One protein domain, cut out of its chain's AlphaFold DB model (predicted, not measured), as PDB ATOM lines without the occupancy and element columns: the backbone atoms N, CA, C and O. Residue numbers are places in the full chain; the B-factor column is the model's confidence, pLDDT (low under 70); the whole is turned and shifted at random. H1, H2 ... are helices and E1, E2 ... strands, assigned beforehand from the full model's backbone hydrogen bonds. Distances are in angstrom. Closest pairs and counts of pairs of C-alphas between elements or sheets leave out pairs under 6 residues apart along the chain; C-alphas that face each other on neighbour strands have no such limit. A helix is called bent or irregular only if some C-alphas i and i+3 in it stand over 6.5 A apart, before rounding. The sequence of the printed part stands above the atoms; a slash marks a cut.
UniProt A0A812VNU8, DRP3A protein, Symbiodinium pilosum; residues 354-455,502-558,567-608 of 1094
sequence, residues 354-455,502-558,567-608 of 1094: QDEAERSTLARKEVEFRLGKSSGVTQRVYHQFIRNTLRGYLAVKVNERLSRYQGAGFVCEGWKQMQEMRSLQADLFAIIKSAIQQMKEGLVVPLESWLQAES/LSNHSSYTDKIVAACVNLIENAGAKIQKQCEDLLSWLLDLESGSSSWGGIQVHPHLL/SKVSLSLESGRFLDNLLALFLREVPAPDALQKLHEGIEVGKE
ATOM      1  N   GLN A 354     -24.191   5.692  29.331       80.88
ATOM      2  CA  GLN A 354     -22.911   5.350  29.966       80.88
ATOM      3  C   GLN A 354     -23.068   4.569  31.283       80.88
ATOM      4  O   GLN A 354     -22.200   3.757  31.602       80.88
ATOM      5  N   ASP A 355     -24.158   4.771  32.035       86.25
ATOM      6  CA  ASP A 355     -24.458   3.943  33.209       86.25
ATOM      7  C   ASP A 355     -25.048   2.586  32.801       86.25
ATOM      8  O   ASP A 355     -26.067   2.493  32.114       86.25
ATOM      9  N   GLU A 356     -24.434   1.512  33.290       85.88
ATOM     10  CA  GLU A 356     -24.860   0.143  33.027       85.88
ATOM     11  C   GLU A 356     -26.211  -0.201  33.679       85.88
ATOM     12  O   GLU A 356     -26.967  -1.003  33.114       85.88
ATOM     13  N   ALA A 357     -26.559   0.404  34.821       86.06
ATOM     14  CA  ALA A 357     -27.833   0.142  35.493       86.06
ATOM     15  C   ALA A 357     -29.013   0.814  34.765       86.06
ATOM     16  O   ALA A 357     -30.043   0.169  34.516       86.06
ATOM     17  N   GLU A 358     -28.857   2.070  34.347       88.25
ATOM     18  CA  GLU A 358     -29.814   2.786  33.507       88.25
ATOM     19  C   GLU A 358     -29.935   2.140  32.120       88.25
ATOM     20  O   GLU A 358     -31.052   1.811  31.708       88.25
ATOM     21  N   ARG A 359     -28.815   1.827  31.448       90.44
ATOM     22  CA  ARG A 359     -28.784   1.055  30.188       90.44
ATOM     23  C   ARG A 359     -29.582  -0.244  30.304       90.44
ATOM     24  O   ARG A 359     -30.471  -0.518  29.497       90.44
ATOM     25  N   SER A 360     -29.330  -1.018  31.360       89.12
ATOM     26  CA  SER A 360     -30.035  -2.275  31.652       89.12
ATOM     27  C   SER A 360     -31.519  -2.096  31.991       89.12
ATOM     28  O   SER A 360     -32.288  -3.060  31.930       89.12
ATOM     29  N   THR A 361     -31.943  -0.887  32.349       90.94
ATOM     30  CA  THR A 361     -33.342  -0.545  32.627       90.94
ATOM     31  C   THR A 361     -34.054  -0.076  31.358       90.94
ATOM     32  O   THR A 361     -35.158  -0.539  31.061       90.94
ATOM     33  N   LEU A 362     -33.423   0.796  30.568       91.38
ATOM     34  CA  LEU A 362     -33.957   1.308  29.306       91.38
ATOM     35  C   LEU A 362     -34.043   0.217  28.231       91.38
ATOM     36  O   LEU A 362     -35.062   0.129  27.550       91.38
ATOM     37  N   ALA A 363     -33.063  -0.687  28.146       92.00
ATOM     38  CA  ALA A 363     -33.093  -1.806  27.200       92.00
ATOM     39  C   ALA A 363     -34.249  -2.785  27.460       92.00
ATOM     40  O   ALA A 363     -34.795  -3.367  26.523       92.00
ATOM     41  N   ARG A 364     -34.661  -2.963  28.722       90.88
ATOM     42  CA  ARG A 364     -35.828  -3.792  29.069       90.88
ATOM     43  C   ARG A 364     -37.136  -3.066  28.769       90.88
ATOM     44  O   ARG A 364     -38.001  -3.651  28.127       90.88
ATOM     45  N   LYS A 365     -37.231  -1.772  29.107       90.88
ATOM     46  CA  LYS A 365     -38.368  -0.915  28.722       90.88
ATOM     47  C   LYS A 365     -38.575  -0.858  27.204       90.88
ATOM     48  O   LYS A 365     -39.716  -0.861  26.764       90.88
ATOM     49  N   GLU A 366     -37.509  -0.823  26.401       92.50
ATOM     50  CA  GLU A 366     -37.625  -0.790  24.936       92.50
ATOM     51  C   GLU A 366     -38.038  -2.150  24.349       92.50
ATOM     52  O   GLU A 366     -38.897  -2.195  23.470       92.50
ATOM     53  N   VAL A 367     -37.529  -3.277  24.866       92.75
ATOM     54  CA  VAL A 367     -38.032  -4.603  24.450       92.75
ATOM     55  C   VAL A 367     -39.489  -4.808  24.887       92.75
ATOM     56  O   VAL A 367     -40.285  -5.344  24.114       92.75
ATOM     57  N   GLU A 368     -39.884  -4.339  26.075       91.69
ATOM     58  CA  GLU A 368     -41.286  -4.347  26.513       91.69
ATOM     59  C   GLU A 368     -42.163  -3.429  25.644       91.69
ATOM     60  O   GLU A 368     -43.263  -3.825  25.262       91.69
ATOM     61  N   PHE A 369     -41.675  -2.248  25.251       91.50
ATOM     62  CA  PHE A 369     -42.367  -1.361  24.314       91.50
ATOM     63  C   PHE A 369     -42.571  -2.021  22.942       91.50
ATOM     64  O   PHE A 369     -43.672  -1.945  22.400       91.50
ATOM     65  N   ARG A 370     -41.556  -2.708  22.398       91.69
ATOM     66  CA  ARG A 370     -41.623  -3.332  21.064       91.69
ATOM     67  C   ARG A 370     -42.377  -4.657  21.016       91.69
ATOM     68  O   ARG A 370     -43.099  -4.886  20.054       91.69
ATOM     69  N   LEU A 371     -42.198  -5.542  22.000       90.62
ATOM     70  CA  LEU A 371     -42.750  -6.907  21.983       90.62
ATOM     71  C   LEU A 371     -43.887  -7.122  22.995       90.62
ATOM     72  O   LEU A 371     -44.709  -8.023  22.826       90.62
ATOM     73  N   GLY A 372     -43.960  -6.304  24.048       88.06
ATOM     74  CA  GLY A 372     -44.914  -6.450  25.148       88.06
ATOM     75  C   GLY A 372     -46.381  -6.292  24.742       88.06
ATOM     76  O   GLY A 372     -46.727  -5.947  23.608       88.06
ATOM     77  N   LYS A 373     -47.280  -6.553  25.699       85.44
ATOM     78  CA  LYS A 373     -48.730  -6.693  25.455       85.44
ATOM     79  C   LYS A 373     -49.397  -5.446  24.860       85.44
ATOM     80  O   LYS A 373     -50.389  -5.585  24.154       85.44
ATOM     81  N   SER A 374     -48.849  -4.259  25.119       82.50
ATOM     82  CA  SER A 374     -49.299  -2.969  24.578       82.50
ATOM     83  C   SER A 374     -49.038  -2.808  23.075       82.50
ATOM     84  O   SER A 374     -49.883  -2.264  22.373       82.50
ATOM     85  N   SER A 375     -47.912  -3.314  22.565       86.75
ATOM     86  CA  SER A 375     -47.495  -3.175  21.155       86.75
ATOM     87  C   SER A 375     -48.402  -3.914  20.157       86.75
ATOM     88  O   SER A 375     -48.465  -3.596  18.964       86.75
ATOM     89  N   GLY A 376     -49.025  -5.000  20.625       87.56
ATOM     90  CA  GLY A 376     -49.657  -6.023  19.796       87.56
ATOM     91  C   GLY A 376     -48.716  -6.770  18.834       87.56
ATOM     92  O   GLY A 376     -49.190  -7.691  18.173       87.56
ATOM     93  N   VAL A 377     -47.421  -6.431  18.734       90.38
ATOM     94  CA  VAL A 377     -46.478  -6.961  17.724       90.38
ATOM     95  C   VAL A 377     -46.372  -8.479  17.822       90.38
ATOM     96  O   VAL A 377     -46.695  -9.178  16.864       90.38
ATOM     97  N   THR A 378     -46.031  -9.010  18.999       90.62
ATOM     98  CA  THR A 378     -45.929 -10.462  19.215       90.62
ATOM     99  C   THR A 378     -47.249 -11.186  18.934       90.62
ATOM    100  O   THR A 378     -47.232 -12.299  18.415       90.62
ATOM    101  N   GLN A 379     -48.404 -10.552  19.182       91.12
ATOM    102  CA  GLN A 379     -49.709 -11.132  18.844       91.12
ATOM    103  C   GLN A 379     -49.955 -11.153  17.325       91.12
ATOM    104  O   GLN A 379     -50.475 -12.146  16.814       91.12
ATOM    105  N   ARG A 380     -49.556 -10.098  16.592       90.56
ATOM    106  CA  ARG A 380     -49.626 -10.046  15.119       90.56
ATOM    107  C   ARG A 380     -48.736 -11.118  14.491       90.56
ATOM    108  O   ARG A 380     -49.231 -11.897  13.680       90.56
ATOM    109  N   VAL A 381     -47.477 -11.221  14.926       91.06
ATOM    110  CA  VAL A 381     -46.523 -12.256  14.483       91.06
ATOM    111  C   VAL A 381     -47.085 -13.659  14.741       91.06
ATOM    112  O   VAL A 381     -47.154 -14.477  13.826       91.06
ATOM    113  N   TYR A 382     -47.589 -13.923  15.951       92.19
ATOM    114  CA  TYR A 382     -48.161 -15.223  16.310       92.19
ATOM    115  C   TYR A 382     -49.411 -15.581  15.483       92.19
ATOM    116  O   TYR A 382     -49.553 -16.713  15.017       92.19
ATOM    117  N   HIS A 383     -50.303 -14.615  15.234       91.12
ATOM    118  CA  HIS A 383     -51.456 -14.807  14.346       91.12
ATOM    119  C   HIS A 383     -51.033 -15.079  12.895       91.12
ATOM    120  O   HIS A 383     -51.634 -15.932  12.240       91.12
ATOM    121  N   GLN A 384     -50.004 -14.391  12.397       90.81
ATOM    122  CA  GLN A 384     -49.495 -14.563  11.037       90.81
ATOM    123  C   GLN A 384     -48.819 -15.932  10.853       90.81
ATOM    124  O   GLN A 384     -49.056 -16.594   9.844       90.81
ATOM    125  N   PHE A 385     -48.079 -16.419  11.855       93.19
ATOM    126  CA  PHE A 385     -47.572 -17.796  11.904       93.19
ATOM    127  C   PHE A 385     -48.707 -18.839  11.847       93.19
ATOM    128  O   PHE A 385     -48.674 -19.745  11.010       93.19
ATOM    129  N   ILE A 386     -49.755 -18.695  12.670       92.38
ATOM    130  CA  ILE A 386     -50.913 -19.610  12.643       92.38
ATOM    131  C   ILE A 386     -51.606 -19.575  11.273       92.38
ATOM    132  O   ILE A 386     -51.974 -20.624  10.735       92.38
ATOM    133  N   ARG A 387     -51.783 -18.381  10.694       92.62
ATOM    134  CA  ARG A 387     -52.405 -18.203   9.378       92.62
ATOM    135  C   ARG A 387     -51.588 -18.863   8.272       92.62
ATOM    136  O   ARG A 387     -52.157 -19.604   7.478       92.62
ATOM    137  N   ASN A 388     -50.284 -18.613   8.222       91.88
ATOM    138  CA  ASN A 388     -49.459 -18.965   7.070       91.88
ATOM    139  C   ASN A 388     -48.867 -20.373   7.204       91.88
ATOM    140  O   ASN A 388     -49.053 -21.194   6.311       91.88
ATOM    141  N   THR A 389     -48.222 -20.695   8.326       91.62
ATOM    142  CA  THR A 389     -47.540 -21.985   8.511       91.62
ATOM    143  C   THR A 389     -48.516 -23.096   8.890       91.62
ATOM    144  O   THR A 389     -48.507 -24.161   8.272       91.62
ATOM    145  N   LEU A 390     -49.397 -22.872   9.873       91.56
ATOM    146  CA  LEU A 390     -50.302 -23.932  10.342       91.56
ATOM    147  C   LEU A 390     -51.513 -24.125   9.415       91.56
ATOM    148  O   LEU A 390     -51.824 -25.256   9.042       91.56
ATOM    149  N   ARG A 391     -52.189 -23.044   9.005       91.12
ATOM    150  CA  ARG A 391     -53.352 -23.127   8.101       91.12
ATOM    151  C   ARG A 391     -52.972 -23.063   6.617       91.12
ATOM    152  O   ARG A 391     -53.451 -23.882   5.843       91.12
ATOM    153  N   GLY A 392     -52.100 -22.141   6.216       90.19
ATOM    154  CA  GLY A 392     -51.712 -21.956   4.813       90.19
ATOM    155  C   GLY A 392     -50.806 -23.056   4.245       90.19
ATOM    156  O   GLY A 392     -50.944 -23.399   3.075       90.19
ATOM    157  N   TYR A 393     -49.913 -23.636   5.055       93.44
ATOM    158  CA  TYR A 393     -49.005 -24.704   4.624       93.44
ATOM    159  C   TYR A 393     -49.409 -26.081   5.165       93.44
ATOM    160  O   TYR A 393     -49.772 -26.956   4.380       93.44
ATOM    161  N   LEU A 394     -49.360 -26.290   6.486       91.69
ATOM    162  CA  LEU A 394     -49.522 -27.619   7.089       91.69
ATOM    163  C   LEU A 394     -50.904 -28.218   6.786       91.69
ATOM    164  O   LEU A 394     -50.979 -29.329   6.265       91.69
ATOM    165  N   ALA A 395     -51.985 -27.476   7.041       90.38
ATOM    166  CA  ALA A 395     -53.345 -27.935   6.756       90.38
ATOM    167  C   ALA A 395     -53.584 -28.217   5.264       90.38
ATOM    168  O   ALA A 395     -54.069 -29.298   4.922       90.38
ATOM    169  N   VAL A 396     -53.180 -27.294   4.382       92.50
ATOM    170  CA  VAL A 396     -53.268 -27.469   2.922       92.50
ATOM    171  C   VAL A 396     -52.538 -28.734   2.481       92.50
ATOM    172  O   VAL A 396     -53.136 -29.587   1.832       92.50
ATOM    173  N   LYS A 397     -51.262 -28.898   2.853       91.50
ATOM    174  CA  LYS A 397     -50.430 -30.004   2.357       91.50
ATOM    175  C   LYS A 397     -50.811 -31.357   2.945       91.50
ATOM    176  O   LYS A 397     -50.777 -32.353   2.222       91.50
ATOM    177  N   VAL A 398     -51.247 -31.405   4.204       88.12
ATOM    178  CA  VAL A 398     -51.826 -32.621   4.792       88.12
ATOM    179  C   VAL A 398     -53.123 -32.998   4.072       88.12
ATOM    180  O   VAL A 398     -53.259 -34.148   3.659       88.12
ATOM    181  N   ASN A 399     -54.044 -32.058   3.834       86.75
ATOM    182  CA  ASN A 399     -55.305 -32.372   3.157       86.75
ATOM    183  C   ASN A 399     -55.093 -32.742   1.670       86.75
ATOM    184  O   ASN A 399     -55.587 -33.779   1.236       86.75
ATOM    185  N   GLU A 400     -54.258 -32.005   0.923       87.06
ATOM    186  CA  GLU A 400     -53.819 -32.353  -0.446       87.06
ATOM    187  C   GLU A 400     -53.253 -33.776  -0.558       87.06
ATOM    188  O   GLU A 400     -53.374 -34.417  -1.609       87.06
ATOM    189  N   ARG A 401     -52.575 -34.261   0.493       85.38
ATOM    190  CA  ARG A 401     -52.023 -35.614   0.527       85.38
ATOM    191  C   ARG A 401     -53.095 -36.640   0.883       85.38
ATOM    192  O   ARG A 401     -53.216 -37.627   0.162       85.38
ATOM    193  N   LEU A 402     -53.882 -36.407   1.934       80.69
ATOM    194  CA  LEU A 402     -54.921 -37.334   2.402       80.69
ATOM    195  C   LEU A 402     -56.067 -37.502   1.388       80.69
ATOM    196  O   LEU A 402     -56.538 -38.623   1.195       80.69
ATOM    197  N   SER A 403     -56.469 -36.446   0.672       79.06
ATOM    198  CA  SER A 403     -57.525 -36.520  -0.348       79.06
ATOM    199  C   SER A 403     -57.198 -37.451  -1.520       79.06
ATOM    200  O   SER A 403     -58.113 -37.949  -2.165       79.06
ATOM    201  N   ARG A 404     -55.920 -37.783  -1.757       76.06
ATOM    202  CA  ARG A 404     -55.514 -38.790  -2.763       76.06
ATOM    203  C   ARG A 404     -55.874 -40.227  -2.366       76.06
ATOM    204  O   ARG A 404     -55.852 -41.108  -3.217       76.06
ATOM    205  N   TYR A 405     -56.189 -40.455  -1.090       69.12
ATOM    206  CA  TYR A 405     -56.527 -41.762  -0.520       69.12
ATOM    207  C   TYR A 405     -58.002 -41.837  -0.075       69.12
ATOM    208  O   TYR A 405     -58.501 -42.923   0.215       69.12
ATOM    209  N   GLN A 406     -58.732 -40.711  -0.050       64.12
ATOM    210  CA  GLN A 406     -60.157 -40.680   0.293       64.12
ATOM    211  C   GLN A 406     -60.993 -41.461  -0.735       64.12
ATOM    212  O   GLN A 406     -60.974 -41.169  -1.927       64.12
ATOM    213  N   GLY A 407     -61.741 -42.464  -0.265       55.09
ATOM    214  CA  GLY A 407     -62.600 -43.304  -1.110       55.09
ATOM    215  C   GLY A 407     -61.861 -44.340  -1.970       55.09
ATOM    216  O   GLY A 407     -62.511 -45.111  -2.678       55.09
ATOM    217  N   ALA A 408     -60.529 -44.408  -1.901       52.69
ATOM    218  CA  ALA A 408     -59.744 -45.393  -2.634       52.69
ATOM    219  C   ALA A 408     -59.836 -46.782  -1.966       52.69
ATOM    220  O   ALA A 408     -59.419 -46.989  -0.825       52.69
ATOM    221  N   GLY A 409     -60.406 -47.754  -2.685       51.53
ATOM    222  CA  GLY A 409     -60.466 -49.156  -2.263       51.53
ATOM    223  C   GLY A 409     -59.293 -49.954  -2.827       51.53
ATOM    224  O   GLY A 409     -59.373 -50.432  -3.959       51.53
ATOM    225  N   PHE A 410     -58.228 -50.121  -2.045       52.38
ATOM    226  CA  PHE A 410     -56.960 -50.699  -2.495       52.38
ATOM    227  C   PHE A 410     -57.049 -52.223  -2.662       52.38
ATOM    228  O   PHE A 410     -56.957 -52.988  -1.699       52.38
ATOM    229  N   VAL A 411     -57.210 -52.675  -3.909       47.06
ATOM    230  CA  VAL A 411     -57.073 -54.085  -4.307       47.06
ATOM    231  C   VAL A 411     -55.626 -54.318  -4.734       47.06
ATOM    232  O   VAL A 411     -55.212 -53.854  -5.795       47.06
ATOM    233  N   CYS A 412     -54.848 -55.001  -3.896       49.00
ATOM    234  CA  CYS A 412     -53.440 -55.300  -4.150       49.00
ATOM    235  C   CYS A 412     -52.969 -56.492  -3.313       49.00
ATOM    236  O   CYS A 412     -53.477 -56.739  -2.226       49.00
ATOM    237  N   GLU A 413     -51.932 -57.174  -3.800       52.78
ATOM    238  CA  GLU A 413     -51.119 -58.094  -2.997       52.78
ATOM    239  C   GLU A 413     -50.561 -57.343  -1.771       52.78
ATOM    240  O   GLU A 413     -50.044 -56.229  -1.918       52.78
ATOM    241  N   GLY A 414     -50.635 -57.939  -0.574       53.94
ATOM    242  CA  GLY A 414     -50.437 -57.223   0.699       53.94
ATOM    243  C   GLY A 414     -49.090 -56.499   0.862       53.94
ATOM    244  O   GLY A 414     -48.997 -55.500   1.578       53.94
ATOM    245  N   TRP A 415     -48.047 -56.926   0.141       53.84
ATOM    246  CA  TRP A 415     -46.745 -56.252   0.143       53.84
ATOM    247  C   TRP A 415     -46.784 -54.844  -0.483       53.84
ATOM    248  O   TRP A 415     -46.102 -53.942   0.004       53.84
ATOM    249  N   LYS A 416     -47.621 -54.624  -1.508       56.00
ATOM    250  CA  LYS A 416     -47.798 -53.307  -2.152       56.00
ATOM    251  C   LYS A 416     -48.556 -52.340  -1.242       56.00
ATOM    252  O   LYS A 416     -48.166 -51.183  -1.127       56.00
ATOM    253  N   GLN A 417     -49.571 -52.829  -0.524       60.38
ATOM    254  CA  GLN A 417     -50.343 -52.026   0.435       60.38
ATOM    255  C   GLN A 417     -49.450 -51.489   1.569       60.38
ATOM    256  O   GLN A 417     -49.486 -50.295   1.866       60.38
ATOM    257  N   MET A 418     -48.565 -52.320   2.143       63.34
ATOM    258  CA  MET A 418     -47.579 -51.838   3.127       63.34
ATOM    259  C   MET A 418     -46.624 -50.786   2.546       63.34
ATOM    260  O   MET A 418     -46.229 -49.861   3.256       63.34
ATOM    261  N   GLN A 419     -46.239 -50.907   1.272       68.88
ATOM    262  CA  GLN A 419     -45.375 -49.931   0.605       68.88
ATOM    263  C   GLN A 419     -46.087 -48.582   0.405       68.88
ATOM    264  O   GLN A 419     -45.489 -47.536   0.656       68.88
ATOM    265  N   GLU A 420     -47.369 -48.585   0.029       69.62
ATOM    266  CA  GLU A 420     -48.180 -47.368  -0.114       69.62
ATOM    267  C   GLU A 420     -48.465 -46.684   1.232       69.62
ATOM    268  O   GLU A 420     -48.367 -45.458   1.322       69.62
ATOM    269  N   MET A 421     -48.732 -47.448   2.298       71.25
ATOM    270  CA  MET A 421     -48.915 -46.887   3.644       71.25
ATOM    271  C   MET A 421     -47.618 -46.292   4.208       71.25
ATOM    272  O   MET A 421     -47.646 -45.194   4.761       71.25
ATOM    273  N   ARG A 422     -46.466 -46.950   4.006       75.50
ATOM    274  CA  ARG A 422     -45.147 -46.384   4.355       75.50
ATOM    275  C   ARG A 422     -44.820 -45.129   3.541       75.50
ATOM    276  O   ARG A 422     -44.216 -44.208   4.082       75.50
ATOM    277  N   SER A 423     -45.243 -45.068   2.276       81.00
ATOM    278  CA  SER A 423     -45.123 -43.865   1.442       81.00
ATOM    279  C   SER A 423     -45.934 -42.705   2.031       81.00
ATOM    280  O   SER A 423     -45.360 -41.672   2.363       81.00
ATOM    281  N   LEU A 424     -47.231 -42.910   2.304       79.69
ATOM    282  CA  LEU A 424     -48.087 -41.898   2.939       79.69
ATOM    283  C   LEU A 424     -47.534 -41.427   4.296       79.69
ATOM    284  O   LEU A 424     -47.536 -40.228   4.573       79.69
ATOM    285  N   GLN A 425     -47.031 -42.348   5.120       80.06
ATOM    286  CA  GLN A 425     -46.396 -42.024   6.398       80.06
ATOM    287  C   GLN A 425     -45.160 -41.122   6.202       80.06
ATOM    288  O   GLN A 425     -45.039 -40.093   6.865       80.06
ATOM    289  N   ALA A 426     -44.275 -41.463   5.257       84.44
ATOM    290  CA  ALA A 426     -43.081 -40.680   4.935       84.44
ATOM    291  C   ALA A 426     -43.412 -39.294   4.348       84.44
ATOM    292  O   ALA A 426     -42.770 -38.308   4.713       84.44
ATOM    293  N   ASP A 427     -44.435 -39.195   3.494       85.44
ATOM    294  CA  ASP A 427     -44.926 -37.922   2.953       85.44
ATOM    295  C   ASP A 427     -45.473 -37.007   4.065       85.44
ATOM    296  O   ASP A 427     -45.146 -35.820   4.112       85.44
ATOM    297  N   LEU A 428     -46.269 -37.551   4.996       86.19
ATOM    298  CA  LEU A 428     -46.786 -36.796   6.144       86.19
ATOM    299  C   LEU A 428     -45.654 -36.348   7.082       86.19
ATOM    300  O   LEU A 428     -45.647 -35.193   7.507       86.19
ATOM    301  N   PHE A 429     -44.653 -37.200   7.333       87.88
ATOM    302  CA  PHE A 429     -43.444 -36.808   8.064       87.88
ATOM    303  C   PHE A 429     -42.676 -35.676   7.374       87.88
ATOM    304  O   PHE A 429     -42.245 -34.738   8.045       87.88
ATOM    305  N   ALA A 430     -42.521 -35.720   6.046       89.88
ATOM    306  CA  ALA A 430     -41.847 -34.665   5.294       89.88
ATOM    307  C   ALA A 430     -42.593 -33.320   5.391       89.88
ATOM    308  O   ALA A 430     -41.964 -32.283   5.616       89.88
ATOM    309  N   ILE A 431     -43.928 -33.336   5.302       91.12
ATOM    310  CA  ILE A 431     -44.773 -32.141   5.459       91.12
ATOM    311  C   ILE A 431     -44.673 -31.580   6.886       91.12
ATOM    312  O   ILE A 431     -44.467 -30.378   7.054       91.12
ATOM    313  N   ILE A 432     -44.760 -32.429   7.917       89.94
ATOM    314  CA  ILE A 432     -44.653 -32.013   9.326       89.94
ATOM    315  C   ILE A 432     -43.261 -31.443   9.623       89.94
ATOM    316  O   ILE A 432     -43.155 -30.373  10.217       89.94
ATOM    317  N   LYS A 433     -42.189 -32.091   9.151       90.19
ATOM    318  CA  LYS A 433     -40.811 -31.601   9.306       90.19
ATOM    319  C   LYS A 433     -40.595 -30.253   8.611       90.19
ATOM    320  O   LYS A 433     -39.943 -29.378   9.172       90.19
ATOM    321  N   SER A 434     -41.180 -30.062   7.429       92.69
ATOM    322  CA  SER A 434     -41.179 -28.775   6.721       92.69
ATOM    323  C   SER A 434     -41.949 -27.688   7.485       92.69
ATOM    324  O   SER A 434     -41.466 -26.566   7.612       92.69
ATOM    325  N   ALA A 435     -43.103 -28.018   8.075       90.69
ATOM    326  CA  ALA A 435     -43.857 -27.086   8.916       90.69
ATOM    327  C   ALA A 435     -43.099 -26.704  10.203       90.69
ATOM    328  O   ALA A 435     -43.147 -25.545  10.612       90.69
ATOM    329  N   ILE A 436     -42.354 -27.639  10.808       90.31
ATOM    330  CA  ILE A 436     -41.458 -27.359  11.944       90.31
ATOM    331  C   ILE A 436     -40.307 -26.437  11.516       90.31
ATOM    332  O   ILE A 436     -40.013 -25.475  12.218       90.31
ATOM    333  N   GLN A 437     -39.698 -26.654  10.345       89.00
ATOM    334  CA  GLN A 437     -38.668 -25.750   9.814       89.00
ATOM    335  C   GLN A 437     -39.216 -24.320   9.626       89.00
ATOM    336  O   GLN A 437     -38.600 -23.349  10.067       89.00
ATOM    337  N   GLN A 438     -40.424 -24.197   9.067       90.69
ATOM    338  CA  GLN A 438     -41.126 -22.922   8.883       90.69
ATOM    339  C   GLN A 438     -41.558 -22.244  10.200       90.69
ATOM    340  O   GLN A 438     -41.871 -21.055  10.178       90.69
ATOM    341  N   MET A 439     -41.546 -22.921  11.361       90.06
ATOM    342  CA  MET A 439     -41.754 -22.246  12.657       90.06
ATOM    343  C   MET A 439     -40.659 -21.207  12.933       90.06
ATOM    344  O   MET A 439     -40.943 -20.162  13.516       90.06
ATOM    345  N   LYS A 440     -39.416 -21.457  12.491       86.56
ATOM    346  CA  LYS A 440     -38.307 -20.504  12.642       86.56
ATOM    347  C   LYS A 440     -38.526 -19.263  11.775       86.56
ATOM    348  O   LYS A 440     -38.418 -18.144  12.268       86.56
ATOM    349  N   GLU A 441     -38.919 -19.460  10.522       88.81
ATOM    350  CA  GLU A 441     -39.226 -18.384   9.571       88.81
ATOM    351  C   GLU A 441     -40.471 -17.578   9.982       88.81
ATOM    352  O   GLU A 441     -40.477 -16.357   9.868       88.81
ATOM    353  N   GLY A 442     -41.507 -18.238  10.512       88.12
ATOM    354  CA  GLY A 442     -42.764 -17.597  10.906       88.12
ATOM    355  C   GLY A 442     -42.746 -16.872  12.258       88.12
ATOM    356  O   GLY A 442     -43.596 -16.012  12.477       88.12
ATOM    357  N   LEU A 443     -41.816 -17.204  13.166       90.56
ATOM    358  CA  LEU A 443     -41.749 -16.618  14.515       90.56
ATOM    359  C   LEU A 443     -40.423 -15.914  14.826       90.56
ATOM    360  O   LEU A 443     -40.457 -14.817  15.375       90.56
ATOM    361  N   VAL A 444     -39.264 -16.495  14.488       92.00
ATOM    362  CA  VAL A 444     -37.959 -15.901  14.844       92.00
ATOM    363  C   VAL A 444     -37.653 -14.701  13.959       92.00
ATOM    364  O   VAL A 444     -37.413 -13.624  14.489       92.00
ATOM    365  N   VAL A 445     -37.715 -14.857  12.634       91.81
ATOM    366  CA  VAL A 445     -37.305 -13.805  11.683       91.81
ATOM    367  C   VAL A 445     -38.092 -12.490  11.868       91.81
ATOM    368  O   VAL A 445     -37.463 -11.429  11.877       91.81
ATOM    369  N   PRO A 446     -39.423 -12.493  12.108       91.81
ATOM    370  CA  PRO A 446     -40.142 -11.260  12.428       91.81
ATOM    371  C   PRO A 446     -39.714 -10.644  13.768       91.81
ATOM    372  O   PRO A 446     -39.526  -9.433  13.838       91.81
ATOM    373  N   LEU A 447     -39.537 -11.445  14.828       91.50
ATOM    374  CA  LEU A 447     -39.123 -10.936  16.146       91.50
ATOM    375  C   LEU A 447     -37.693 -10.376  16.121       91.50
ATOM    376  O   LEU A 447     -37.443  -9.319  16.692       91.50
ATOM    377  N   GLU A 448     -36.779 -11.047  15.421       93.00
ATOM    378  CA  GLU A 448     -35.416 -10.584  15.159       93.00
ATOM    379  C   GLU A 448     -35.426  -9.237  14.426       93.00
ATOM    380  O   GLU A 448     -34.804  -8.284  14.892       93.00
ATOM    381  N   SER A 449     -36.217  -9.117  13.355       93.69
ATOM    382  CA  SER A 449     -36.382  -7.860  12.622       93.69
ATOM    383  C   SER A 449     -36.914  -6.727  13.513       93.69
ATOM    384  O   SER A 449     -36.383  -5.620  13.461       93.69
ATOM    385  N   TRP A 450     -37.896  -6.992  14.382       93.19
ATOM    386  CA  TRP A 450     -38.417  -6.002  15.335       93.19
ATOM    387  C   TRP A 450     -37.409  -5.603  16.429       93.19
ATOM    388  O   TRP A 450     -37.418  -4.457  16.883       93.19
ATOM    389  N   LEU A 451     -36.522  -6.508  16.847       92.31
ATOM    390  CA  LEU A 451     -35.452  -6.222  17.813       92.31
ATOM    391  C   LEU A 451     -34.293  -5.434  17.182       92.31
ATOM    392  O   LEU A 451     -33.772  -4.511  17.803       92.31
ATOM    393  N   GLN A 452     -33.912  -5.768  15.949       91.62
ATOM    394  CA  GLN A 452     -32.817  -5.122  15.215       91.62
ATOM    395  C   GLN A 452     -33.229  -3.800  14.538       91.62
ATOM    396  O   GLN A 452     -32.355  -3.030  14.144       91.62
ATOM    397  N   ALA A 453     -34.533  -3.513  14.417       91.44
ATOM    398  CA  ALA A 453     -35.049  -2.280  13.825       91.44
ATOM    399  C   ALA A 453     -34.547  -1.007  14.535       91.44
ATOM    400  O   ALA A 453     -34.410  -0.950  15.760       91.44
ATOM    401  N   GLU A 454     -34.321   0.043  13.753       90.44
ATOM    402  CA  GLU A 454     -33.862   1.350  14.222       90.44
ATOM    403  C   GLU A 454     -35.068   2.285  14.419       90.44
ATOM    404  O   GLU A 454     -35.862   2.487  13.497       90.44
ATOM    405  N   SER A 455     -35.220   2.856  15.613       91.19
ATOM    406  CA  SER A 455     -36.270   3.830  15.922       91.19
ATOM    407  C   SER A 455     -35.898   5.208  15.361       91.19
ATOM    408  O   SER A 455     -34.883   5.780  15.759       91.19
ATOM    409  N   LEU A 502     -31.941  -0.310  20.158       90.69
ATOM    410  CA  LEU A 502     -31.629  -1.745  20.315       90.69
ATOM    411  C   LEU A 502     -30.716  -2.379  19.242       90.69
ATOM    412  O   LEU A 502     -29.825  -3.144  19.595       90.69
ATOM    413  N   SER A 503     -30.897  -2.141  17.942       89.75
ATOM    414  CA  SER A 503     -30.054  -1.155  17.265       89.75
ATOM    415  C   SER A 503     -28.546  -1.393  17.440       89.75
ATOM    416  O   SER A 503     -27.891  -2.179  16.747       89.75
ATOM    417  N   ASN A 504     -28.031  -0.700  18.450       91.62
ATOM    418  CA  ASN A 504     -26.631  -0.562  18.817       91.62
ATOM    419  C   ASN A 504     -26.161  -1.621  19.830       91.62
ATOM    420  O   ASN A 504     -24.998  -1.604  20.224       91.62
ATOM    421  N   HIS A 505     -27.021  -2.569  20.221       91.25
ATOM    422  CA  HIS A 505     -26.732  -3.630  21.193       91.25
ATOM    423  C   HIS A 505     -26.986  -5.027  20.599       91.25
ATOM    424  O   HIS A 505     -27.776  -5.805  21.139       91.25
ATOM    425  N   SER A 506     -26.289  -5.388  19.510       88.69
ATOM    426  CA  SER A 506     -26.393  -6.737  18.908       88.69
ATOM    427  C   SER A 506     -26.212  -7.844  19.947       88.69
ATOM    428  O   SER A 506     -27.033  -8.748  20.044       88.69
ATOM    429  N   SER A 507     -25.213  -7.729  20.831       91.25
ATOM    430  CA  SER A 507     -24.973  -8.761  21.851       91.25
ATOM    431  C   SER A 507     -26.148  -8.978  22.825       91.25
ATOM    432  O   SER A 507     -26.201 -10.018  23.474       91.25
ATOM    433  N   TYR A 508     -27.110  -8.050  22.900       93.06
ATOM    434  CA  TYR A 508     -28.374  -8.216  23.615       93.06
ATOM    435  C   TYR A 508     -29.462  -8.824  22.721       93.06
ATOM    436  O   TYR A 508     -30.068  -9.830  23.100       93.06
ATOM    437  N   THR A 509     -29.686  -8.266  21.522       93.12
ATOM    438  CA  THR A 509     -30.702  -8.773  20.578       93.12
ATOM    439  C   THR A 509     -30.442 -10.224  20.203       93.12
ATOM    440  O   THR A 509     -31.365 -11.032  20.187       93.12
ATOM    441  N   ASP A 510     -29.180 -10.582  19.995       92.88
ATOM    442  CA  ASP A 510     -28.772 -11.892  19.500       92.88
ATOM    443  C   ASP A 510     -28.916 -12.960  20.600       92.88
ATOM    444  O   ASP A 510     -29.291 -14.097  20.315       92.88
ATOM    445  N   LYS A 511     -28.738 -12.588  21.881       93.69
ATOM    446  CA  LYS A 511     -29.079 -13.444  23.037       93.69
ATOM    447  C   LYS A 511     -30.592 -13.671  23.146       93.69
ATOM    448  O   LYS A 511     -31.014 -14.798  23.397       93.69
ATOM    449  N   ILE A 512     -31.412 -12.634  22.934       93.94
ATOM    450  CA  ILE A 512     -32.887 -12.737  22.942       93.94
ATOM    451  C   ILE A 512     -33.369 -13.632  21.785       93.94
ATOM    452  O   ILE A 512     -34.200 -14.522  21.985       93.94
ATOM    453  N   VAL A 513     -32.806 -13.456  20.588       94.19
ATOM    454  CA  VAL A 513     -33.080 -14.291  19.409       94.19
ATOM    455  C   VAL A 513     -32.628 -15.734  19.648       94.19
ATOM    456  O   VAL A 513     -33.399 -16.656  19.388       94.19
ATOM    457  N   ALA A 514     -31.449 -15.962  20.235       93.81
ATOM    458  CA  ALA A 514     -30.993 -17.300  20.615       93.81
ATOM    459  C   ALA A 514     -31.917 -17.967  21.652       93.81
ATOM    460  O   ALA A 514     -32.222 -19.153  21.526       93.81
ATOM    461  N   ALA A 515     -32.429 -17.226  22.642       93.50
ATOM    462  CA  ALA A 515     -33.437 -17.732  23.577       93.50
ATOM    463  C   ALA A 515     -34.745 -18.126  22.857       93.50
ATOM    464  O   ALA A 515     -35.311 -19.185  23.139       93.50
ATOM    465  N   CYS A 516     -35.182 -17.331  21.871       93.25
ATOM    466  CA  CYS A 516     -36.332 -17.650  21.020       93.25
ATOM    467  C   CYS A 516     -36.113 -18.935  20.204       93.25
ATOM    468  O   CYS A 516     -36.971 -19.819  20.191       93.25
ATOM    469  N   VAL A 517     -34.951 -19.055  19.550       94.06
ATOM    470  CA  VAL A 517     -34.551 -20.230  18.760       94.06
ATOM    471  C   VAL A 517     -34.523 -21.480  19.637       94.06
ATOM    472  O   VAL A 517     -35.172 -22.464  19.294       94.06
ATOM    473  N   ASN A 518     -33.879 -21.422  20.806       93.00
ATOM    474  CA  ASN A 518     -33.823 -22.538  21.752       93.00
ATOM    475  C   ASN A 518     -35.224 -23.014  22.177       93.00
ATOM    476  O   ASN A 518     -35.468 -24.219  22.249       93.00
ATOM    477  N   LEU A 519     -36.170 -22.105  22.438       92.50
ATOM    478  CA  LEU A 519     -37.549 -22.479  22.782       92.50
ATOM    479  C   LEU A 519     -38.304 -23.109  21.603       92.50
ATOM    480  O   LEU A 519     -39.048 -24.071  21.799       92.50
ATOM    481  N   ILE A 520     -38.097 -22.605  20.385       92.62
ATOM    482  CA  ILE A 520     -38.744 -23.107  19.164       92.62
ATOM    483  C   ILE A 520     -38.169 -24.463  18.733       92.62
ATOM    484  O   ILE A 520     -38.934 -25.335  18.331       92.62
ATOM    485  N   GLU A 521     -36.866 -24.695  18.887       92.44
ATOM    486  CA  GLU A 521     -36.230 -25.991  18.615       92.44
ATOM    487  C   GLU A 521     -36.646 -27.046  19.658       92.44
ATOM    488  O   GLU A 521     -37.003 -28.168  19.293       92.44
ATOM    489  N   ASN A 522     -36.751 -26.672  20.942       92.88
ATOM    490  CA  ASN A 522     -37.325 -27.539  21.981       92.88
ATOM    491  C   ASN A 522     -38.813 -27.864  21.739       92.88
ATOM    492  O   ASN A 522     -39.247 -28.985  22.010       92.88
ATOM    493  N   ALA A 523     -39.604 -26.915  21.227       92.75
ATOM    494  CA  ALA A 523     -40.985 -27.169  20.812       92.75
ATOM    495  C   ALA A 523     -41.039 -28.102  19.590       92.75
ATOM    496  O   ALA A 523     -41.750 -29.106  19.613       92.75
ATOM    497  N   GLY A 524     -40.235 -27.825  18.560       92.06
ATOM    498  CA  GLY A 524     -40.130 -28.634  17.346       92.06
ATOM    499  C   GLY A 524     -39.761 -30.089  17.631       92.06
ATOM    500  O   GLY A 524     -40.409 -30.989  17.105       92.06
ATOM    501  N   ALA A 525     -38.808 -30.340  18.533       91.94
ATOM    502  CA  ALA A 525     -38.429 -31.693  18.948       91.94
ATOM    503  C   ALA A 525     -39.577 -32.456  19.641       91.94
ATOM    504  O   ALA A 525     -39.770 -33.648  19.390       91.94
ATOM    505  N   LYS A 526     -40.383 -31.782  20.477       92.88
ATOM    506  CA  LYS A 526     -41.585 -32.383  21.088       92.88
ATOM    507  C   LYS A 526     -42.662 -32.677  20.049       92.88
ATOM    508  O   LYS A 526     -43.223 -33.770  20.071       92.88
ATOM    509  N   ILE A 527     -42.933 -31.730  19.148       91.62
ATOM    510  CA  ILE A 527     -43.920 -31.883  18.071       91.62
ATOM    511  C   ILE A 527     -43.511 -33.038  17.159       91.62
ATOM    512  O   ILE A 527     -44.336 -33.910  16.898       91.62
ATOM    513  N   GLN A 528     -42.242 -33.096  16.738       90.44
ATOM    514  CA  GLN A 528     -41.713 -34.190  15.928       90.44
ATOM    515  C   GLN A 528     -41.932 -35.532  16.629       90.44
ATOM    516  O   GLN A 528     -42.575 -36.399  16.045       90.44
ATOM    517  N   LYS A 529     -41.499 -35.685  17.889       89.62
ATOM    518  CA  LYS A 529     -41.683 -36.943  18.625       89.62
ATOM    519  C   LYS A 529     -43.160 -37.331  18.763       89.62
ATOM    520  O   LYS A 529     -43.517 -38.472  18.507       89.62
ATOM    521  N   GLN A 530     -44.034 -36.397  19.136       86.94
ATOM    522  CA  GLN A 530     -45.467 -36.683  19.281       86.94
ATOM    523  C   GLN A 530     -46.130 -37.031  17.938       86.94
ATOM    524  O   GLN A 530     -47.066 -37.827  17.906       86.94
ATOM    525  N   CYS A 531     -45.637 -36.475  16.826       84.62
ATOM    526  CA  CYS A 531     -46.057 -36.859  15.481       84.62
ATOM    527  C   CYS A 531     -45.472 -38.215  15.053       84.62
ATOM    528  O   CYS A 531     -46.146 -38.944  14.336       84.62
ATOM    529  N   GLU A 532     -44.263 -38.575  15.494       83.12
ATOM    530  CA  GLU A 532     -43.667 -39.905  15.304       83.12
ATOM    531  C   GLU A 532     -44.451 -40.981  16.057       83.12
ATOM    532  O   GLU A 532     -44.845 -41.973  15.445       83.12
ATOM    533  N   ASP A 533     -44.779 -40.740  17.330       79.81
ATOM    534  CA  ASP A 533     -45.654 -41.599  18.127       79.81
ATOM    535  C   ASP A 533     -47.026 -41.767  17.425       79.81
ATOM    536  O   ASP A 533     -47.455 -42.891  17.163       79.81
ATOM    537  N   LEU A 534     -47.678 -40.665  17.021       74.88
ATOM    538  CA  LEU A 534     -49.005 -40.669  16.378       74.88
ATOM    539  C   LEU A 534     -49.015 -41.330  14.987       74.88
ATOM    540  O   LEU A 534     -49.950 -42.061  14.663       74.88
ATOM    541  N   LEU A 535     -47.994 -41.090  14.157       75.38
ATOM    542  CA  LEU A 535     -47.885 -41.704  12.829       75.38
ATOM    543  C   LEU A 535     -47.372 -43.149  12.880       75.38
ATOM    544  O   LEU A 535     -47.570 -43.874  11.905       75.38
ATOM    545  N   SER A 536     -46.758 -43.607  13.977       71.56
ATOM    546  CA  SER A 536     -46.387 -45.022  14.141       71.56
ATOM    547  C   SER A 536     -47.622 -45.934  14.145       71.56
ATOM    548  O   SER A 536     -47.632 -46.960  13.464       71.56
ATOM    549  N   TRP A 537     -48.708 -45.493  14.794       64.94
ATOM    550  CA  TRP A 537     -49.988 -46.207  14.868       64.94
ATOM    551  C   TRP A 537     -50.676 -46.374  13.507       64.94
ATOM    552  O   TRP A 537     -51.512 -47.259  13.354       64.94
ATOM    553  N   LEU A 538     -50.285 -45.601  12.485       62.47
ATOM    554  CA  LEU A 538     -50.761 -45.782  11.107       62.47
ATOM    555  C   LEU A 538     -50.390 -47.166  10.532       62.47
ATOM    556  O   LEU A 538     -51.029 -47.619   9.587       62.47
ATOM    557  N   LEU A 539     -49.354 -47.823  11.068       57.31
ATOM    558  CA  LEU A 539     -48.873 -49.135  10.618       57.31
ATOM    559  C   LEU A 539     -49.249 -50.291  11.563       57.31
ATOM    560  O   LEU A 539     -48.961 -51.444  11.238       57.31
ATOM    561  N   ASP A 540     -49.878 -50.013  12.708       58.72
ATOM    562  CA  ASP A 540     -50.263 -51.034  13.690       58.72
ATOM    563  C   ASP A 540     -51.646 -51.613  13.341       58.72
ATOM    564  O   ASP A 540     -52.693 -51.153  13.793       58.72
ATOM    565  N   LEU A 541     -51.639 -52.616  12.460       51.97
ATOM    566  CA  LEU A 541     -52.849 -53.278  11.959       51.97
ATOM    567  C   LEU A 541     -53.399 -54.360  12.907       51.97
ATOM    568  O   LEU A 541     -54.482 -54.890  12.653       51.97
ATOM    569  N   GLU A 542     -52.673 -54.708  13.974       44.28
ATOM    570  CA  GLU A 542     -53.053 -55.778  14.909       44.28
ATOM    571  C   GLU A 542     -53.817 -55.242  16.133       44.28
ATOM    572  O   GLU A 542     -54.696 -55.926  16.665       44.28
ATOM    573  N   SER A 543     -53.555 -53.997  16.553       50.19
ATOM    574  CA  SER A 543     -54.238 -53.328  17.673       50.19
ATOM    575  C   SER A 543     -55.641 -52.806  17.314       50.19
ATOM    576  O   SER A 543     -55.948 -51.612  17.345       50.19
ATOM    577  N   GLY A 544     -56.549 -53.736  17.005       45.66
ATOM    578  CA  GLY A 544     -57.946 -53.435  16.693       45.66
ATOM    579  C   GLY A 544     -58.614 -52.509  17.724       45.66
ATOM    580  O   GLY A 544     -58.741 -52.857  18.895       45.66
ATOM    581  N   SER A 545     -59.113 -51.360  17.246       47.78
ATOM    582  CA  SER A 545     -59.742 -50.271  18.014       47.78
ATOM    583  C   SER A 545     -58.800 -49.372  18.840       47.78
ATOM    584  O   SER A 545     -58.871 -49.330  20.071       47.78
ATOM    585  N   SER A 546     -58.110 -48.456  18.154       44.06
ATOM    586  CA  SER A 546     -57.965 -47.080  18.651       44.06
ATOM    587  C   SER A 546     -58.577 -46.085  17.649       44.06
ATOM    588  O   SER A 546     -58.650 -46.357  16.454       44.06
ATOM    589  N   SER A 547     -59.110 -44.961  18.139       48.06
ATOM    590  CA  SER A 547     -59.831 -43.958  17.328       48.06
ATOM    591  C   SER A 547     -59.098 -42.616  17.213       48.06
ATOM    592  O   SER A 547     -59.655 -41.637  16.709       48.06
ATOM    593  N   TRP A 548     -57.856 -42.553  17.699       43.50
ATOM    594  CA  TRP A 548     -57.057 -41.332  17.715       43.50
ATOM    595  C   TRP A 548     -56.571 -40.972  16.307       43.50
ATOM    596  O   TRP A 548     -56.017 -41.802  15.598       43.50
ATOM    597  N   GLY A 549     -56.806 -39.725  15.893       52.34
ATOM    598  CA  GLY A 549     -56.416 -39.221  14.572       52.34
ATOM    599  C   GLY A 549     -57.419 -39.459  13.433       52.34
ATOM    600  O   GLY A 549     -57.208 -38.927  12.356       52.34
ATOM    601  N   GLY A 550     -58.523 -40.192  13.621       53.59
ATOM    602  CA  GLY A 550     -59.602 -40.279  12.612       53.59
ATOM    603  C   GLY A 550     -59.268 -41.020  11.303       53.59
ATOM    604  O   GLY A 550     -60.116 -41.091  10.415       53.59
ATOM    605  N   ILE A 551     -58.072 -41.598  11.178       57.84
ATOM    606  CA  ILE A 551     -57.720 -42.518  10.090       57.84
ATOM    607  C   ILE A 551     -58.033 -43.937  10.566       57.84
ATOM    608  O   ILE A 551     -57.426 -44.416  11.519       57.84
ATOM    609  N   GLN A 552     -58.987 -44.605   9.922       59.12
ATOM    610  CA  GLN A 552     -59.363 -45.985  10.221       59.12
ATOM    611  C   GLN A 552     -59.027 -46.893   9.041       59.12
ATOM    612  O   GLN A 552     -59.420 -46.637   7.900       59.12
ATOM    613  N   VAL A 553     -58.310 -47.976   9.326       56.97
ATOM    614  CA  VAL A 553     -57.970 -49.009   8.347       56.97
ATOM    615  C   VAL A 553     -58.954 -50.164   8.505       56.97
ATOM    616  O   VAL A 553     -59.072 -50.739   9.587       56.97
ATOM    617  N   HIS A 554     -59.676 -50.508   7.442       56.72
ATOM    618  CA  HIS A 554     -60.618 -51.624   7.440       56.72
ATOM    619  C   HIS A 554     -60.103 -52.744   6.519       56.72
ATOM    620  O   HIS A 554     -60.201 -52.624   5.292       56.72
ATOM    621  N   PRO A 555     -59.551 -53.842   7.072       53.44
ATOM    622  CA  PRO A 555     -59.268 -55.035   6.285       53.44
ATOM    623  C   PRO A 555     -60.586 -55.691   5.853       53.44
ATOM    624  O   PRO A 555     -61.478 -55.923   6.670       53.44
ATOM    625  N   HIS A 556     -60.706 -56.008   4.565       50.94
ATOM    626  CA  HIS A 556     -61.830 -56.757   4.015       50.94
ATOM    627  C   HIS A 556     -61.376 -58.171   3.651       50.94
ATOM    628  O   HIS A 556     -60.659 -58.373   2.672       50.94
ATOM    629  N   LEU A 557     -61.850 -59.148   4.420       48.00
ATOM    630  CA  LEU A 557     -61.896 -60.544   3.992       48.00
ATOM    631  C   LEU A 557     -63.036 -60.721   2.978       48.00
ATOM    632  O   LEU A 557     -64.068 -60.049   3.074       48.00
ATOM    633  N   LEU A 558     -62.845 -61.620   2.016       43.38
ATOM    634  CA  LEU A 558     -63.898 -62.094   1.122       43.38
ATOM    635  C   LEU A 558     -64.403 -63.454   1.628       43.38
ATOM    636  O   LEU A 558     -63.651 -64.233   2.205       43.38
ATOM    637  N   SER A 567     -56.612 -59.687   0.973       51.88
ATOM    638  CA  SER A 567     -56.396 -59.215  -0.404       51.88
ATOM    639  C   SER A 567     -56.941 -57.809  -0.694       51.88
ATOM    640  O   SER A 567     -56.716 -57.251  -1.774       51.88
ATOM    641  N   LYS A 568     -57.668 -57.207   0.257       51.91
ATOM    642  CA  LYS A 568     -58.282 -55.886   0.096       51.91
ATOM    643  C   LYS A 568     -58.350 -55.120   1.413       51.91
ATOM    644  O   LYS A 568     -58.866 -55.614   2.412       51.91
ATOM    645  N   VAL A 569     -57.904 -53.869   1.383       55.22
ATOM    646  CA  VAL A 569     -57.987 -52.933   2.511       55.22
ATOM    647  C   VAL A 569     -58.677 -51.657   2.032       55.22
ATOM    648  O   VAL A 569     -58.394 -51.168   0.936       55.22
ATOM    649  N   SER A 570     -59.602 -51.118   2.828       54.75
ATOM    650  CA  SER A 570     -60.156 -49.779   2.604       54.75
ATOM    651  C   SER A 570     -59.675 -48.811   3.686       54.75
ATOM    652  O   SER A 570     -59.589 -49.160   4.866       54.75
ATOM    653  N   LEU A 571     -59.322 -47.593   3.269       58.34
ATOM    654  CA  LEU A 571     -58.926 -46.512   4.169       58.34
ATOM    655  C   LEU A 571     -60.113 -45.565   4.363       58.34
ATOM    656  O   LEU A 571     -60.531 -44.866   3.439       58.34
ATOM    657  N   SER A 572     -60.650 -45.539   5.580       59.16
ATOM    658  CA  SER A 572     -61.681 -44.598   6.007       59.16
ATOM    659  C   SER A 572     -60.994 -43.398   6.666       59.16
ATOM    660  O   SER A 572     -60.469 -43.486   7.774       59.16
ATOM    661  N   LEU A 573     -60.905 -42.290   5.928       63.06
ATOM    662  CA  LEU A 573     -60.049 -41.139   6.242       63.06
ATOM    663  C   LEU A 573     -60.884 -39.915   6.639       63.06
ATOM    664  O   LEU A 573     -61.259 -39.103   5.787       63.06
ATOM    665  N   GLU A 574     -61.135 -39.742   7.940       68.25
ATOM    666  CA  GLU A 574     -61.795 -38.553   8.492       68.25
ATOM    667  C   GLU A 574     -60.787 -37.390   8.623       68.25
ATOM    668  O   GLU A 574     -60.413 -36.975   9.722       68.25
ATOM    669  N   SER A 575     -60.306 -36.886   7.475       70.06
ATOM    670  CA  SER A 575     -59.157 -35.963   7.376       70.06
ATOM    671  C   SER A 575     -59.289 -34.698   8.226       70.06
ATOM    672  O   SER A 575     -58.294 -34.253   8.795       70.06
ATOM    673  N   GLY A 576     -60.505 -34.165   8.390       72.44
ATOM    674  CA  GLY A 576     -60.780 -33.041   9.289       72.44
ATOM    675  C   GLY A 576     -60.379 -33.336  10.738       72.44
ATOM    676  O   GLY A 576     -59.630 -32.566  11.328       72.44
ATOM    677  N   ARG A 577     -60.757 -34.501  11.289       77.06
ATOM    678  CA  ARG A 577     -60.359 -34.880  12.657       77.06
ATOM    679  C   ARG A 577     -58.872 -35.201  12.776       77.06
ATOM    680  O   ARG A 577     -58.304 -34.956  13.838       77.06
ATOM    681  N   PHE A 578     -58.231 -35.738  11.735       78.19
ATOM    682  CA  PHE A 578     -56.769 -35.880  11.730       78.19
ATOM    683  C   PHE A 578     -56.104 -34.507  11.875       78.19
ATOM    684  O   PHE A 578     -55.265 -34.297  12.753       78.19
ATOM    685  N   LEU A 579     -56.539 -33.559  11.045       82.81
ATOM    686  CA  LEU A 579     -55.999 -32.212  10.986       82.81
ATOM    687  C   LEU A 579     -56.275 -31.404  12.263       82.81
ATOM    688  O   LEU A 579     -55.351 -30.776  12.769       82.81
ATOM    689  N   ASP A 580     -57.486 -31.455  12.820       83.56
ATOM    690  CA  ASP A 580     -57.829 -30.780  14.080       83.56
ATOM    691  C   ASP A 580     -56.917 -31.234  15.229       83.56
ATOM    692  O   ASP A 580     -56.399 -30.408  15.983       83.56
ATOM    693  N   ASN A 581     -56.666 -32.546  15.339       83.12
ATOM    694  CA  ASN A 581     -55.746 -33.088  16.342       83.12
ATOM    695  C   ASN A 581     -54.298 -32.644  16.080       83.12
ATOM    696  O   ASN A 581     -53.612 -32.237  17.015       83.12
ATOM    697  N   LEU A 582     -53.835 -32.664  14.826       85.88
ATOM    698  CA  LEU A 582     -52.485 -32.227  14.462       85.88
ATOM    699  C   LEU A 582     -52.267 -30.729  14.751       85.88
ATOM    700  O   LEU A 582     -51.261 -30.353  15.351       85.88
ATOM    701  N   LEU A 583     -53.232 -29.876  14.400       89.06
ATOM    702  CA  LEU A 583     -53.211 -28.444  14.710       89.06
ATOM    703  C   LEU A 583     -53.253 -28.194  16.223       89.06
ATOM    704  O   LEU A 583     -52.533 -27.324  16.710       89.06
ATOM    705  N   ALA A 584     -54.034 -28.971  16.981       88.00
ATOM    706  CA  ALA A 584     -54.068 -28.887  18.440       88.00
ATOM    707  C   ALA A 584     -52.742 -29.316  19.098       88.00
ATOM    708  O   ALA A 584     -52.361 -28.730  20.110       88.00
ATOM    709  N   LEU A 585     -52.016 -30.289  18.530       89.25
ATOM    710  CA  LEU A 585     -50.670 -30.661  18.989       89.25
ATOM    711  C   LEU A 585     -49.670 -29.518  18.758       89.25
ATOM    712  O   LEU A 585     -49.010 -29.097  19.706       89.25
ATOM    713  N   PHE A 586     -49.618 -28.949  17.547       90.75
ATOM    714  CA  PHE A 586     -48.773 -27.780  17.264       90.75
ATOM    715  C   PHE A 586     -49.108 -26.602  18.199       90.75
ATOM    716  O   PHE A 586     -48.216 -26.062  18.849       90.75
ATOM    717  N   LEU A 587     -50.387 -26.240  18.344       90.12
ATOM    718  CA  LEU A 587     -50.826 -25.130  19.204       90.12
ATOM    719  C   LEU A 587     -50.613 -25.366  20.712       90.12
ATOM    720  O   LEU A 587     -50.681 -24.403  21.475       90.12
ATOM    721  N   ARG A 588     -50.371 -26.608  21.156       91.44
ATOM    722  CA  ARG A 588     -50.045 -26.928  22.557       91.44
ATOM    723  C   ARG A 588     -48.554 -26.795  22.864       91.44
ATOM    724  O   ARG A 588     -48.205 -26.396  23.970       91.44
ATOM    725  N   GLU A 589     -47.692 -27.184  21.927       91.75
ATOM    726  CA  GLU A 589     -46.242 -27.264  22.157       91.75
ATOM    727  C   GLU A 589     -45.480 -26.009  21.686       91.75
ATOM    728  O   GLU A 589     -44.405 -25.727  22.216       91.75
ATOM    729  N   VAL A 590     -46.015 -25.244  20.722       91.12
ATOM    730  CA  VAL A 590     -45.438 -23.957  20.281       91.12
ATOM    731  C   VAL A 590     -45.478 -22.926  21.431       91.12
ATOM    732  O   VAL A 590     -46.499 -22.830  22.118       91.12
ATOM    733  N   PRO A 591     -44.417 -22.119  21.653       89.81
ATOM    734  CA  PRO A 591     -44.392 -21.122  22.726       89.81
ATOM    735  C   PRO A 591     -45.515 -20.080  22.617       89.81
ATOM    736  O   PRO A 591     -45.674 -19.424  21.589       89.81
ATOM    737  N   ALA A 592     -46.260 -19.881  23.706       90.00
ATOM    738  CA  ALA A 592     -47.319 -18.875  23.778       90.00
ATOM    739  C   ALA A 592     -46.764 -17.430  23.693       90.00
ATOM    740  O   ALA A 592     -45.641 -17.189  24.146       90.00
ATOM    741  N   PRO A 593     -47.552 -16.439  23.220       89.25
ATOM    742  CA  PRO A 593     -47.129 -15.034  23.127       89.25
ATOM    743  C   PRO A 593     -46.543 -14.453  24.424       89.25
ATOM    744  O   PRO A 593     -45.534 -13.755  24.384       89.25
ATOM    745  N   ASP A 594     -47.117 -14.806  25.577       90.25
ATOM    746  CA  ASP A 594     -46.631 -14.416  26.909       90.25
ATOM    747  C   ASP A 594     -45.199 -14.900  27.214       90.25
ATOM    748  O   ASP A 594     -44.477 -14.244  27.960       90.25
ATOM    749  N   ALA A 595     -44.765 -16.029  26.641       89.38
ATOM    750  CA  ALA A 595     -43.392 -16.518  26.776       89.38
ATOM    751  C   ALA A 595     -42.435 -15.775  25.829       89.38
ATOM    752  O   ALA A 595     -41.328 -15.419  26.226       89.38
ATOM    753  N   LEU A 596     -42.887 -15.475  24.605       88.31
ATOM    754  CA  LEU A 596     -42.124 -14.704  23.614       88.31
ATOM    755  C   LEU A 596     -41.894 -13.244  24.057       88.31
ATOM    756  O   LEU A 596     -40.875 -12.646  23.730       88.31
ATOM    757  N   GLN A 597     -42.796 -12.678  24.861       88.56
ATOM    758  CA  GLN A 597     -42.623 -11.358  25.488       88.56
ATOM    759  C   GLN A 597     -41.509 -11.337  26.546       88.56
ATOM    760  O   GLN A 597     -40.814 -10.333  26.709       88.56
ATOM    761  N   LYS A 598     -41.322 -12.454  27.256       89.44
ATOM    762  CA  LYS A 598     -40.429 -12.584  28.417       89.44
ATOM    763  C   LYS A 598     -39.007 -13.035  28.079       89.44
ATOM    764  O   LYS A 598     -38.191 -13.176  28.982       89.44
ATOM    765  N   LEU A 599     -38.675 -13.211  26.797       89.62
ATOM    766  CA  LEU A 599     -37.357 -13.677  26.330       89.62
ATOM    767  C   LEU A 599     -36.167 -12.832  26.815       89.62
ATOM    768  O   LEU A 599     -35.039 -13.306  26.785       89.62
ATOM    769  N   HIS A 600     -36.410 -11.587  27.229       90.81
ATOM    770  CA  HIS A 600     -35.400 -10.643  27.703       90.81
ATOM    771  C   HIS A 600     -35.200 -10.659  29.235       90.81
ATOM    772  O   HIS A 600     -34.286 -10.010  29.754       90.81
ATOM    773  N   GLU A 601     -36.046 -11.379  29.981       89.56
ATOM    774  CA  GLU A 601     -35.930 -11.512  31.436       89.56
ATOM    775  C   GLU A 601     -34.660 -12.305  31.785       89.56
ATOM    776  O   GLU A 601     -34.444 -13.411  31.298       89.56
ATOM    777  N   GLY A 602     -33.791 -11.725  32.619       85.06
ATOM    778  CA  GLY A 602     -32.518 -12.342  33.014       85.06
ATOM    779  C   GLY A 602     -31.367 -12.215  32.004       85.06
ATOM    780  O   GLY A 602     -30.268 -12.666  32.309       85.06
ATOM    781  N   ILE A 603     -31.567 -11.582  30.841       90.81
ATOM    782  CA  ILE A 603     -30.483 -11.341  29.873       90.81
ATOM    783  C   ILE A 603     -29.741 -10.031  30.199       90.81
ATOM    784  O   ILE A 603     -30.355  -9.008  30.516       90.81
ATOM    785  N   GLU A 604     -28.409 -10.070  30.109       88.12
ATOM    786  CA  GLU A 604     -27.506  -8.915  30.209       88.12
ATOM    787  C   GLU A 604     -27.321  -8.224  28.852       88.12
ATOM    788  O   GLU A 604     -27.039  -8.889  27.846       88.12
ATOM    789  N   VAL A 605     -27.402  -6.889  28.838       86.50
ATOM    790  CA  VAL A 605     -27.275  -6.067  27.619       86.50
ATOM    791  C   VAL A 605     -25.870  -6.146  27.013       86.50
ATOM    792  O   VAL A 605     -25.721  -6.177  25.794       86.50
ATOM    793  N   GLY A 606     -24.837  -6.244  27.854       84.62
ATOM    794  CA  GLY A 606     -23.453  -6.136  27.404       84.62
ATOM    795  C   GLY A 606     -23.132  -4.731  26.889       84.62
ATOM    796  O   GLY A 606     -23.763  -3.754  27.293       84.62
ATOM    797  N   LYS A 607     -22.132  -4.643  26.009       84.12
ATOM    798  CA  LYS A 607     -21.656  -3.379  25.440       84.12
ATOM    799  C   LYS A 607     -22.340  -3.011  24.124       84.12
ATOM    800  O   LYS A 607     -22.947  -3.840  23.443       84.12
ATOM    801  N   GLU A 608     -22.194  -1.737  23.812       86.81
ATOM    802  CA  GLU A 608     -22.493  -1.053  22.566       86.81
ATOM    803  C   GLU A 608     -21.682  -1.625  21.389       86.81
ATOM    804  O   GLU A 608     -20.632  -2.252  21.560       86.81
TER     805      GLU A 608
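AT A GLANCE: This is residues 354 to 455, 502 to 558 and 567 to 608 of the 1094 residues of the protein "DRP3A protein" of Symbiodinium pilosum (UniProt A0A812VNU8). A long rod is built from an up-and-down bundle of four helices, H2, H3a, H4 and H5, each running against the one before it. A small three-stranded sheet sits at one end of the rod, while H1 extends the other end and short H6 packs on H1 and H2. The printed part has 201 residues, with six named helices and three strands in the order H1 H2 E1 H3 H4 E2 E3 H5 H6; the sheet is E1 - E3 - E2, antiparallel, and the class is mostly helix. The whole is loose, with a radius of gyration of the C-alphas of 22.4 A and spans of 84 by 23 by 23 A.

IN THESE COORDINATES: Find C-alpha 356 at (-24.860, 0.143, 33.027); from there H1 runs 22.2 A to residue 371. H2, residues 377 to 402, covers 35.1 A, and E1 is residues 409 to 411. H3, residues 414 to 452, was assigned as one helix by its hydrogen bonds but is bent: C-alphas 442 and 445 are 6.7 A apart. Its arms H3a, residues 414 to 442 and 41.6 A long, and H3b, residues 445 to 452, stand at 16 degrees. H4, residues 506 to 539, is 48.7 A long and starts at (-26.393, -6.737, 18.908). Then come E2, residues 551 to 556, E3, residues 568 to 573, H5, residues 575 to 589 and 21.5 A long, and H6, residues 593 to 597, ending at (-42.623, -11.358, 25.488).

HOW THE PARTS SIT: Start at the hub, H2, which touches H3a at a shallow tilt of 15 degrees, opposite ways; their closest C-alphas, Phe 385 and Gly 442, are 4.9 A apart. H3a touches H4 at 17 degrees, opposite ways, closest at C-alphas Ile 436 and Gly 524, 5.7 A. With residues 523 to 531 alone, H4 touches H5, closest at C-alphas Ala 523 and Glu 589, 5.4 A. H2 and H4 are apart. H1 and H2 only just touch, only at the corner, with 3 pairs of C-alphas within 8 A, closest at Leu 371 and Thr 378, 5.5 A. H3a only grazes the sheet, with residues 414 to 420. Look for N 410 and O 569 at 3.2 A between E1 and E3, and N 552 and O 572 at 2.8 A between E3 and E2. Each O i to N i+4 pair is within hydrogen-bond range in H3b, H5 and H6; the counts are 11 of 12 in H1, 16 of 22 in H2, 23 of 25 in H3a and 26 of 30 in H4.

THE WHOLE: The two C-alphas farthest apart, Gln 354 and Leu 558, are 84.0 A apart. Two cuts leave out residues 456 to 501, with 8.5 A between C-alphas 455 and 502, and 559 to 566, with 8.2 A between C-alphas 558 and 567. The link from H4 to E2 is long. Look for pLDDT under 70 at residues 405 to 420, 537 to 558 and 567 to 574.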